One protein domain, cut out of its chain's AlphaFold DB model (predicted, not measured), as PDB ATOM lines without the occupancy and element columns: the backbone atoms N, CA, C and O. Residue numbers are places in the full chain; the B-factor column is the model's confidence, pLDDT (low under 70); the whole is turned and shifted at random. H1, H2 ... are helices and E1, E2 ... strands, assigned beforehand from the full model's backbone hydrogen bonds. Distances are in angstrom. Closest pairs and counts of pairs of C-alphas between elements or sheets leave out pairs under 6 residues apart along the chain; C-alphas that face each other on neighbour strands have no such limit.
ATOM      1  N   MET A  80     118.133 128.357 105.603       30.78
ATOM      2  CA  MET A  80     117.398 127.750 106.714       30.78
ATOM      3  C   MET A  80     116.082 127.190 106.163       30.78
ATOM      4  O   MET A  80     115.412 127.873 105.387       30.78
ATOM      5  N   SER A  81     115.702 125.974 106.552       39.26
ATOM      6  CA  SER A  81     114.454 125.338 106.119       39.26
ATOM      7  C   SER A  81     113.243 126.173 106.550       39.26
ATOM      8  O   SER A  81     112.852 126.151 107.721       39.26
ATOM      9  N   LYS A  82     112.678 126.933 105.604       47.30
ATOM     10  CA  LYS A  82     111.556 127.851 105.834       47.30
ATOM     11  C   LYS A  82     110.306 127.085 106.277       47.30
ATOM     12  O   LYS A  82     110.020 126.007 105.754       47.30
ATOM     13  N   GLY A  83     109.576 127.659 107.234       36.93
ATOM     14  CA  GLY A  83     108.316 127.126 107.749       36.93
ATOM     15  C   GLY A  83     107.130 127.990 107.320       36.93
ATOM     16  O   GLY A  83     107.241 129.212 107.281       36.93
ATOM     17  N   TYR A  84     105.982 127.375 107.036       37.76
ATOM     18  CA  TYR A  84     104.778 128.101 106.611       37.76
ATOM     19  C   TYR A  84     103.566 127.631 107.400       37.76
ATOM     20  O   TYR A  84     103.424 126.443 107.696       37.76
ATOM     21  N   VAL A  85     102.684 128.580 107.692       40.92
ATOM     22  CA  VAL A  85     101.346 128.372 108.242       40.92
ATOM     23  C   VAL A  85     100.372 129.080 107.305       40.92
ATOM     24  O   VAL A  85     100.667 130.175 106.830       40.92
ATOM     25  N   ILE A  86      99.236 128.444 107.030       35.19
ATOM     26  CA  ILE A  86      98.145 129.029 106.240       35.19
ATOM     27  C   ILE A  86      97.487 130.134 107.080       35.19
ATOM     28  O   ILE A  86      97.239 129.926 108.271       35.19
ATOM     29  N   GLY A  87      97.214 131.296 106.487       35.34
ATOM     30  CA  GLY A  87      96.563 132.403 107.185       35.34
ATOM     31  C   GLY A  87      95.889 133.384 106.233       35.34
ATOM     32  O   GLY A  87      96.559 134.012 105.418       35.34
ATOM     33  N   ASP A  88      94.574 133.535 106.379       37.96
ATOM     34  CA  ASP A  88      93.763 134.425 105.549       37.96
ATOM     35  C   ASP A  88      94.100 135.899 105.825       37.96
ATOM     36  O   ASP A  88      94.027 136.373 106.962       37.96
ATOM     37  N   ALA A  89      94.439 136.657 104.780       38.79
ATOM     38  CA  ALA A  89      94.751 138.083 104.915       38.79
ATOM     39  C   ALA A  89      93.520 138.926 105.325       38.79
ATOM     40  O   ALA A  89      93.643 139.864 106.124       38.79
ATOM     41  N   ASP A  90      92.338 138.554 104.821       40.16
ATOM     42  CA  ASP A  90      91.123 139.384 104.784       40.16
ATOM     43  C   ASP A  90      90.029 138.997 105.802       40.16
ATOM     44  O   ASP A  90      88.887 139.458 105.713       40.16
ATOM     45  N   ILE A  99      88.966 130.265 119.603       43.49
ATOM     46  CA  ILE A  99      89.901 129.721 118.592       43.49
ATOM     47  C   ILE A  99      90.909 128.733 119.210       43.49
ATOM     48  O   ILE A  99      91.269 127.745 118.583       43.49
ATOM     49  N   ILE A 100      91.346 128.958 120.454       49.91
ATOM     50  CA  ILE A 100      92.355 128.102 121.098       49.91
ATOM     51  C   ILE A 100      91.746 126.891 121.808       49.91
ATOM     52  O   ILE A 100      92.450 125.896 121.976       49.91
ATOM     53  N   GLU A 101      90.480 126.915 122.230       46.07
ATOM     54  CA  GLU A 101      89.922 125.811 123.022       46.07
ATOM     55  C   GLU A 101      89.547 124.603 122.151       46.07
ATOM     56  O   GLU A 101      89.979 123.491 122.469       46.07
ATOM     57  N   GLU A 102      88.872 124.817 121.017       50.06
ATOM     58  CA  GLU A 102      88.323 123.731 120.182       50.06
ATOM     59  C   GLU A 102      89.099 123.429 118.890       50.06
ATOM     60  O   GLU A 102      89.041 122.297 118.415       50.06
ATOM     61  N   GLN A 103      89.852 124.381 118.324       54.14
ATOM     62  CA  GLN A 103      90.602 124.150 117.082       54.14
ATOM     63  C   GLN A 103      92.044 123.694 117.366       54.14
ATOM     64  O   GLN A 103      92.707 124.175 118.293       54.14
ATOM     65  N   ASP A 104      92.536 122.743 116.567       68.61
ATOM     66  CA  ASP A 104      93.951 122.366 116.549       68.61
ATOM     67  C   ASP A 104      94.761 123.443 115.813       68.61
ATOM     68  O   ASP A 104      94.377 123.904 114.737       68.61
ATOM     69  N   LEU A 105      95.905 123.834 116.383       76.46
ATOM     70  CA  LEU A 105      96.809 124.791 115.744       76.46
ATOM     71  C   LEU A 105      97.337 124.216 114.415       76.46
ATOM     72  O   LEU A 105      97.752 123.051 114.390       76.46
ATOM     73  N   PRO A 106      97.390 125.016 113.333       79.43
ATOM     74  CA  PRO A 106      97.820 124.548 112.020       79.43
ATOM     75  C   PRO A 106      99.235 123.958 112.057       79.43
ATOM     76  O   PRO A 106     100.103 124.396 112.815       79.43
ATOM     77  N   GLY A 107      99.463 122.943 111.223       84.23
ATOM     78  CA  GLY A 107     100.783 122.354 111.038       84.23
ATOM     79  C   GLY A 107     101.711 123.247 110.216       84.23
ATOM     80  O   GLY A 107     101.279 124.156 109.511       84.23
ATOM     81  N   THR A 108     103.000 122.936 110.276       85.88
ATOM     82  CA  THR A 108     104.050 123.617 109.514       85.88
ATOM     83  C   THR A 108     104.270 122.913 108.180       85.88
ATOM     84  O   THR A 108     104.553 121.713 108.158       85.88
ATOM     85  N   TRP A 109     104.213 123.641 107.067       87.66
ATOM     86  CA  TRP A 109     104.857 123.203 105.823       87.66
ATOM     87  C   TRP A 109     106.357 123.492 105.879       87.66
ATOM     88  O   TRP A 109     106.750 124.532 106.400       87.66
ATOM     89  N   VAL A 110     107.188 122.597 105.342       86.94
ATOM     90  CA  VAL A 110     108.654 122.739 105.317       86.94
ATOM     91  C   VAL A 110     109.255 122.234 104.002       86.94
ATOM     92  O   VAL A 110     108.775 121.255 103.423       86.94
ATOM     93  N   GLU A 111     110.321 122.891 103.544       88.95
ATOM     94  CA  GLU A 111     111.108 122.472 102.379       88.95
ATOM     95  C   GLU A 111     112.131 121.399 102.779       88.95
ATOM     96  O   GLU A 111     112.838 121.539 103.779       88.95
ATOM     97  N   CYS A 112     112.273 120.332 101.990       90.72
ATOM     98  CA  CYS A 112     113.347 119.364 102.202       90.72
ATOM     99  C   CYS A 112     114.688 119.860 101.630       90.72
ATOM    100  O   CYS A 112     114.897 119.790 100.418       90.72
ATOM    101  N   SER A 113     115.656 120.175 102.494       89.37
ATOM    102  CA  SER A 113     116.992 120.701 102.140       89.37
ATOM    103  C   SER A 113     117.800 119.878 101.110       89.37
ATOM    104  O   SER A 113     118.685 120.421 100.447       89.37
ATOM    105  N   PHE A 114     117.496 118.584 100.933       87.48
ATOM    106  CA  PHE A 114     118.128 117.720  99.921       87.48
ATOM    107  C   PHE A 114     117.393 117.588  98.577       87.48
ATOM    108  O   PHE A 114     118.013 117.138  97.615       87.48
ATOM    109  N   CYS A 115     116.095 117.896  98.482       91.11
ATOM    110  CA  CYS A 115     115.328 117.668  97.242       91.11
ATOM    111  C   CYS A 115     114.322 118.766  96.879       91.11
ATOM    112  O   CYS A 115     113.602 118.603  95.899       91.11
ATOM    113  N   SER A 116     114.260 119.844  97.664       89.44
ATOM    114  CA  SER A 116     113.360 120.996  97.513       89.44
ATOM    115  C   SER A 116     111.864 120.679  97.407       89.44
ATOM    116  O   SER A 116     111.077 121.546  97.050       89.44
ATOM    117  N   LYS A 117     111.454 119.451  97.758       89.53
ATOM    118  CA  LYS A 117     110.041 119.068  97.843       89.53
ATOM    119  C   LYS A 117     109.415 119.574  99.137       89.53
ATOM    120  O   LYS A 117     110.003 119.401 100.212       89.53
ATOM    121  N   TRP A 118     108.197 120.085  99.034       88.83
ATOM    122  CA  TRP A 118     107.367 120.494 100.162       88.83
ATOM    123  C   TRP A 118     106.798 119.310 100.941       88.83
ATOM    124  O   TRP A 118     106.413 118.279 100.376       88.83
ATOM    125  N   ARG A 119     106.753 119.468 102.267       89.14
ATOM    126  CA  ARG A 119     106.224 118.480 103.213       89.14
ATOM    127  C   ARG A 119     105.359 119.143 104.269       89.14
ATOM    128  O   ARG A 119     105.809 120.084 104.918       89.14
ATOM    129  N   TYR A 120     104.164 118.608 104.502       89.35
ATOM    130  CA  TYR A 120     103.306 119.060 105.595       89.35
ATOM    131  C   TYR A 120     103.596 118.282 106.886       89.35
ATOM    132  O   TYR A 120     103.623 117.047 106.910       89.35
ATOM    133  N   LEU A 121     103.800 119.007 107.986       88.36
ATOM    134  CA  LEU A 121     104.038 118.465 109.321       88.36
ATOM    135  C   LEU A 121     102.861 118.818 110.254       88.36
ATOM    136  O   LEU A 121     102.987 119.724 111.081       88.36
ATOM    137  N   PRO A 122     101.742 118.059 110.224       85.25
ATOM    138  CA  PRO A 122     100.528 118.308 111.028       85.25
ATOM    139  C   PRO A 122     100.707 118.134 112.552       85.25
ATOM    140  O   PRO A 122      99.737 117.997 113.288       85.25
ATOM    141  N   LYS A 123     101.949 118.043 113.038       85.64
ATOM    142  CA  LYS A 123     102.312 117.881 114.458       85.64
ATOM    143  C   LYS A 123     103.387 118.860 114.921       85.64
ATOM    144  O   LYS A 123     103.860 118.753 116.048       85.64
ATOM    145  N   VAL A 124     103.788 119.778 114.045       86.78
ATOM    146  CA  VAL A 124     104.723 120.860 114.339       86.78
ATOM    147  C   VAL A 124     103.962 122.150 114.082       86.78
ATOM    148  O   VAL A 124     103.824 122.559 112.938       86.78
ATOM    149  N   CYS A 125     103.420 122.755 115.134       86.14
ATOM    150  CA  CYS A 125     102.693 124.027 115.036       86.14
ATOM    151  C   CYS A 125     103.633 125.241 115.165       86.14
ATOM    152  O   CYS A 125     103.265 126.354 114.805       86.14
ATOM    153  N   ASP A 126     104.841 125.020 115.691       87.83
ATOM    154  CA  ASP A 126     105.888 126.015 115.935       87.83
ATOM    155  C   ASP A 126     107.073 125.727 114.988       87.83
ATOM    156  O   ASP A 126     107.856 124.809 115.264       87.83
ATOM    157  N   PRO A 127     107.215 126.455 113.859       86.88
ATOM    158  CA  PRO A 127     108.228 126.164 112.843       86.88
ATOM    159  C   PRO A 127     109.647 126.349 113.390       86.88
ATOM    160  O   PRO A 127     110.574 125.672 112.949       86.88
ATOM    161  N   SER A 128     109.812 127.192 114.415       86.95
ATOM    162  CA  SER A 128     111.099 127.419 115.074       86.95
ATOM    163  C   SER A 128     111.630 126.177 115.802       86.95
ATOM    164  O   SER A 128     112.827 126.100 116.069       86.95
ATOM    165  N   GLN A 129     110.791 125.166 116.072       84.78
ATOM    166  CA  GLN A 129     111.227 123.885 116.646       84.78
ATOM    167  C   GLN A 129     111.869 122.935 115.626       84.78
ATOM    168  O   GLN A 129     112.401 121.898 116.023       84.78
ATOM    169  N   LEU A 130     111.838 123.261 114.331       86.19
ATOM    170  CA  LEU A 130     112.570 122.509 113.317       86.19
ATOM    171  C   LEU A 130     114.080 122.805 113.395       86.19
ATOM    172  O   LEU A 130     114.523 123.829 113.927       86.19
ATOM    173  N   ASN A 131     114.872 121.872 112.868       84.24
ATOM    174  CA  ASN A 131     116.294 122.079 112.610       84.24
ATOM    175  C   ASN A 131     116.436 122.784 111.262       84.24
ATOM    176  O   ASN A 131     115.853 122.311 110.293       84.24
ATOM    177  N   ASP A 132     117.276 123.812 111.171       78.67
ATOM    178  CA  ASP A 132     117.428 124.645 109.965       78.67
ATOM    179  C   ASP A 132     117.889 123.868 108.711       78.67
ATOM    180  O   ASP A 132     117.782 124.363 107.594       78.67
ATOM    181  N   SER A 133     118.399 122.646 108.883       85.00
ATOM    182  CA  SER A 133     118.799 121.719 107.820       85.00
ATOM    183  C   SER A 133     117.723 120.680 107.455       85.00
ATOM    184  O   SER A 133     118.056 119.662 106.843       85.00
ATOM    185  N   TRP A 134     116.451 120.887 107.833       89.67
ATOM    186  CA  TRP A 134     115.411 119.851 107.774       89.67
ATOM    187  C   TRP A 134     115.307 119.155 106.410       89.67
ATOM    188  O   TRP A 134     115.293 119.786 105.354       89.67
ATOM    189  N   TYR A 135     115.199 117.827 106.438       90.15
ATOM    190  CA  TYR A 135     115.070 116.997 105.246       90.15
ATOM    191  C   TYR A 135     114.104 115.834 105.475       90.15
ATOM    192  O   TYR A 135     113.858 115.432 106.612       90.15
ATOM    193  N   CYS A 136     113.580 115.258 104.387       90.78
ATOM    194  CA  CYS A 136     112.469 114.305 104.425       90.78
ATOM    195  C   CYS A 136     112.623 113.175 105.454       90.78
ATOM    196  O   CYS A 136     111.638 112.837 106.104       90.78
ATOM    197  N   ALA A 137     113.817 112.594 105.646       87.62
ATOM    198  CA  ALA A 137     113.992 111.479 106.587       87.62
ATOM    199  C   ALA A 137     113.726 111.868 108.054       87.62
ATOM    200  O   ALA A 137     113.407 110.998 108.859       87.62
ATOM    201  N   LEU A 138     113.793 113.161 108.392       86.50
ATOM    202  CA  LEU A 138     113.436 113.694 109.708       86.50
ATOM    203  C   LEU A 138     111.912 113.790 109.928       86.50
ATOM    204  O   LEU A 138     111.472 114.136 111.024       86.50
ATOM    205  N   ASN A 139     111.077 113.457 108.936       86.79
ATOM    206  CA  ASN A 139     109.633 113.360 109.138       86.79
ATOM    207  C   ASN A 139     109.293 112.180 110.067       86.79
ATOM    208  O   ASN A 139     109.611 111.022 109.788       86.79
ATOM    209  N   SER A 140     108.562 112.476 111.147       82.40
ATOM    210  CA  SER A 140     108.115 111.514 112.168       82.40
ATOM    211  C   SER A 140     107.450 110.236 111.626       82.40
ATOM    212  O   SER A 140     107.489 109.206 112.308       82.40
ATOM    213  N   LYS A 141     106.875 110.261 110.409       81.94
ATOM    214  CA  LYS A 141     106.266 109.078 109.777       81.94
ATOM    215  C   LYS A 141     107.259 107.923 109.578       81.94
ATOM    216  O   LYS A 141     106.876 106.772 109.773       81.94
ATOM    217  N   TYR A 142     108.534 108.216 109.317       77.56
ATOM    218  CA  TYR A 142     109.563 107.209 109.021       77.56
ATOM    219  C   TYR A 142     110.157 106.518 110.256       77.56
ATOM    220  O   TYR A 142     110.574 105.361 110.186       77.56
ATOM    221  N   PHE A 143     110.140 107.176 111.416       67.94
ATOM    222  CA  PHE A 143     110.671 106.598 112.656       67.94
ATOM    223  C   PHE A 143     109.748 105.522 113.239       67.94
ATOM    224  O   PHE A 143     110.218 104.548 113.825       67.94
ATOM    225  N   LYS A 144     108.429 105.641 113.025       59.52
ATOM    226  CA  LYS A 144     107.454 104.613 113.430       59.52
ATOM    227  C   LYS A 144     107.636 103.285 112.695       59.52
ATOM    228  O   LYS A 144     107.300 102.236 113.230       59.52
ATOM    229  N   THR A 145     108.163 103.309 111.474       51.84
ATOM    230  CA  THR A 145     108.278 102.124 110.612       51.84
ATOM    231  C   THR A 145     109.397 101.143 110.989       51.84
ATOM    232  O   THR A 145     109.572 100.155 110.272       51.84
ATOM    233  N   CYS A 160     113.209 111.261 100.128       88.92
ATOM    234  CA  CYS A 160     113.207 112.258  99.055       88.92
ATOM    235  C   CYS A 160     112.566 111.738  97.749       88.92
ATOM    236  O   CYS A 160     112.300 112.529  96.842       88.92
ATOM    237  N   GLY A 161     112.322 110.427  97.638       84.79
ATOM    238  CA  GLY A 161     111.744 109.778  96.461       84.79
ATOM    239  C   GLY A 161     110.252 110.065  96.292       84.79
ATOM    240  O   GLY A 161     109.840 110.412  95.188       84.79
ATOM    241  N   GLU A 162     109.479 110.015  97.387       84.78
ATOM    242  CA  GLU A 162     108.040 110.342  97.424       84.78
ATOM    243  C   GLU A 162     107.697 111.598  96.602       84.78
ATOM    244  O   GLU A 162     108.422 112.599  96.665       84.78
ATOM    245  N   SER A 163     106.565 111.590  95.891       86.00
ATOM    246  CA  SER A 163     105.973 112.795  95.286       86.00
ATOM    247  C   SER A 163     105.807 113.909  96.321       86.00
ATOM    248  O   SER A 163     105.733 113.627  97.513       86.00
ATOM    249  N   GLU A 164     105.755 115.164  95.888       85.97
ATOM    250  CA  GLU A 164     105.413 116.284  96.771       85.97
ATOM    251  C   GLU A 164     103.991 116.145  97.346       85.97
ATOM    252  O   GLU A 164     103.119 115.526  96.729       85.97
ATOM    253  N   ASP A 165     103.764 116.695  98.540       79.96
ATOM    254  CA  ASP A 165     102.451 116.685  99.185       79.96
ATOM    255  C   ASP A 165     101.525 117.688  98.452       79.96
ATOM    256  O   ASP A 165     101.723 118.899  98.538       79.96
ATOM    257  N   LEU A 166     100.504 117.191  97.736       72.14
ATOM    258  CA  LEU A 166      99.711 117.926  96.721       72.14
ATOM    259  C   LEU A 166      99.040 119.250  97.149       72.14
ATOM    260  O   LEU A 166      98.546 119.968  96.281       72.14
ATOM    261  N   GLY A 167      98.990 119.574  98.445       67.69
ATOM    262  CA  GLY A 167      98.536 120.888  98.917       67.69
ATOM    263  C   GLY A 167      99.486 122.019  98.507       67.69
ATOM    264  O   GLY A 167      99.022 123.063  98.061       67.69
ATOM    265  N   ALA A 168     100.804 121.778  98.537       60.14
ATOM    266  CA  ALA A 168     101.811 122.784  98.194       60.14
ATOM    267  C   ALA A 168     101.633 123.334  96.768       60.14
ATOM    268  O   ALA A 168     101.595 124.540  96.550       60.14
ATOM    269  N   VAL A 169     101.405 122.437  95.805       56.53
ATOM    270  CA  VAL A 169     101.246 122.761  94.375       56.53
ATOM    271  C   VAL A 169      99.982 123.594  94.081       56.53
ATOM    272  O   VAL A 169      99.826 124.114  92.980       56.53
ATOM    273  N   ARG A 170      99.044 123.709  95.032       53.48
ATOM    274  CA  ARG A 170      97.742 124.373  94.835       53.48
ATOM    275  C   ARG A 170      97.620 125.746  95.497       53.48
ATOM    276  O   ARG A 170      96.620 126.410  95.256       53.48
ATOM    277  N   GLN A 171      98.582 126.144  96.329       57.41
ATOM    278  CA  GLN A 171      98.404 127.213  97.323       57.41
ATOM    279  C   GLN A 171      99.554 128.244  97.343       57.41
ATOM    280  O   GLN A 171      99.741 128.938  98.338       57.41
ATOM    281  N   GLU A 172     100.311 128.409  96.245       51.51
ATOM    282  CA  GLU A 172     101.413 129.396  96.145       51.51
ATOM    283  C   GLU A 172     100.995 130.854  96.462       51.51
ATOM    284  O   GLU A 172     101.836 131.680  96.831       51.51
ATOM    285  N   ASP A 173      99.699 131.177  96.367       51.88
ATOM    286  CA  ASP A 173      99.129 132.479  96.737       51.88
ATOM    287  C   ASP A 173      98.570 132.576  98.167       51.88
ATOM    288  O   ASP A 173      98.383 133.683  98.661       51.88
ATOM    289  N   GLU A 174      98.422 131.455  98.876       60.81
ATOM    290  CA  GLU A 174      97.940 131.387 100.269       60.81
ATOM    291  C   GLU A 174      99.086 131.182 101.286       60.81
ATOM    292  O   GLU A 174      98.871 131.179 102.502       60.81
ATOM    293  N   PHE A 175     100.322 131.001 100.810       62.70
ATOM    294  CA  PHE A 175     101.492 130.748 101.651       62.70
ATOM    295  C   PHE A 175     102.273 132.010 102.025       62.70
ATOM    296  O   PHE A 175     102.726 132.776 101.174       62.70
ATOM    297  N   ILE A 176     102.526 132.152 103.328       59.30
ATOM    298  CA  ILE A 176     103.312 133.237 103.920       59.30
ATOM    299  C   ILE A 176     104.652 132.687 104.426       59.30
ATOM    300  O   ILE A 176     104.696 131.704 105.171       59.30
ATOM    301  N   PHE A 177     105.754 133.329 104.034       64.68
ATOM    302  CA  PHE A 177     107.113 132.896 104.369       64.68
ATOM    303  C   PHE A 177     107.491 133.353 105.785       64.68
ATOM    304  O   PHE A 177     107.749 134.540 106.005       64.68
ATOM    305  N   GLN A 178     107.588 132.426 106.746       70.72
ATOM    306  CA  GLN A 178     107.854 132.777 108.145       70.72
ATOM    307  C   GLN A 178     108.901 131.899 108.846       70.72
ATOM    308  O   GLN A 178     109.316 130.841 108.377       70.72
ATOM    309  N   HIS A 179     109.353 132.388 110.002       80.03
ATOM    310  CA  HIS A 179     110.335 131.715 110.863       80.03
ATOM    311  C   HIS A 179     109.760 131.396 112.253       80.03
ATOM    312  O   HIS A 179     110.280 130.535 112.963       80.03
TER     313      HIS A 179
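What this domain is: This is residues 80 to 90, 99 to 145 and 160 to 179 of the 600 residues of an uncharacterized protein of Schistosoma mansoni (UniProt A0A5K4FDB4). With little regular structure, this is a small hairpin, E1 and E2, amid long loops, with short helices H1 and H2 far from each other. Of 78 printed residues, 18 are in named elements, ordered H1, E1, E2, H2: mixed class, antiparallel sheet. It is compact, with a radius of gyration of the C-alphas of 12.8 A and spans of 36 by 27 by 22 A.

Where its parts are: Find C-alpha 108 at (104.050, 123.617, 109.514); there E1, residues 108 to 111, begins, 10.1 A long. E2, residues 118 to 121, runs 10.0 A. H1, residues 99 to 102, runs 6.4 A; H2, residues 140 to 145, runs 9.5 A to C-alpha 145 at (108.278, 102.124, 110.612).

How they stand to each other: Look across the hairpin E1 and E2, antiparallel at 150 degrees: N 110 and O 119, 2.9 A apart, are within hydrogen-bond range. H1 is apart from E2 and H2; H2 is apart from E1. H2 has 0 of 2 O i to N i+4 pairs within range, but 2 of 3 O i to N i+3 pairs; H1 is too short for the former.

The domain as a whole: Residues 91 to 98 and 146 to 159 are not printed; the C-alpha gaps are 16.9 A and 16.1 A. The link E2 to H2 is long, 18 residues. Confidence is under 70 at residues 80 to 90, 99 to 104, 143 to 145 and 167 to 177.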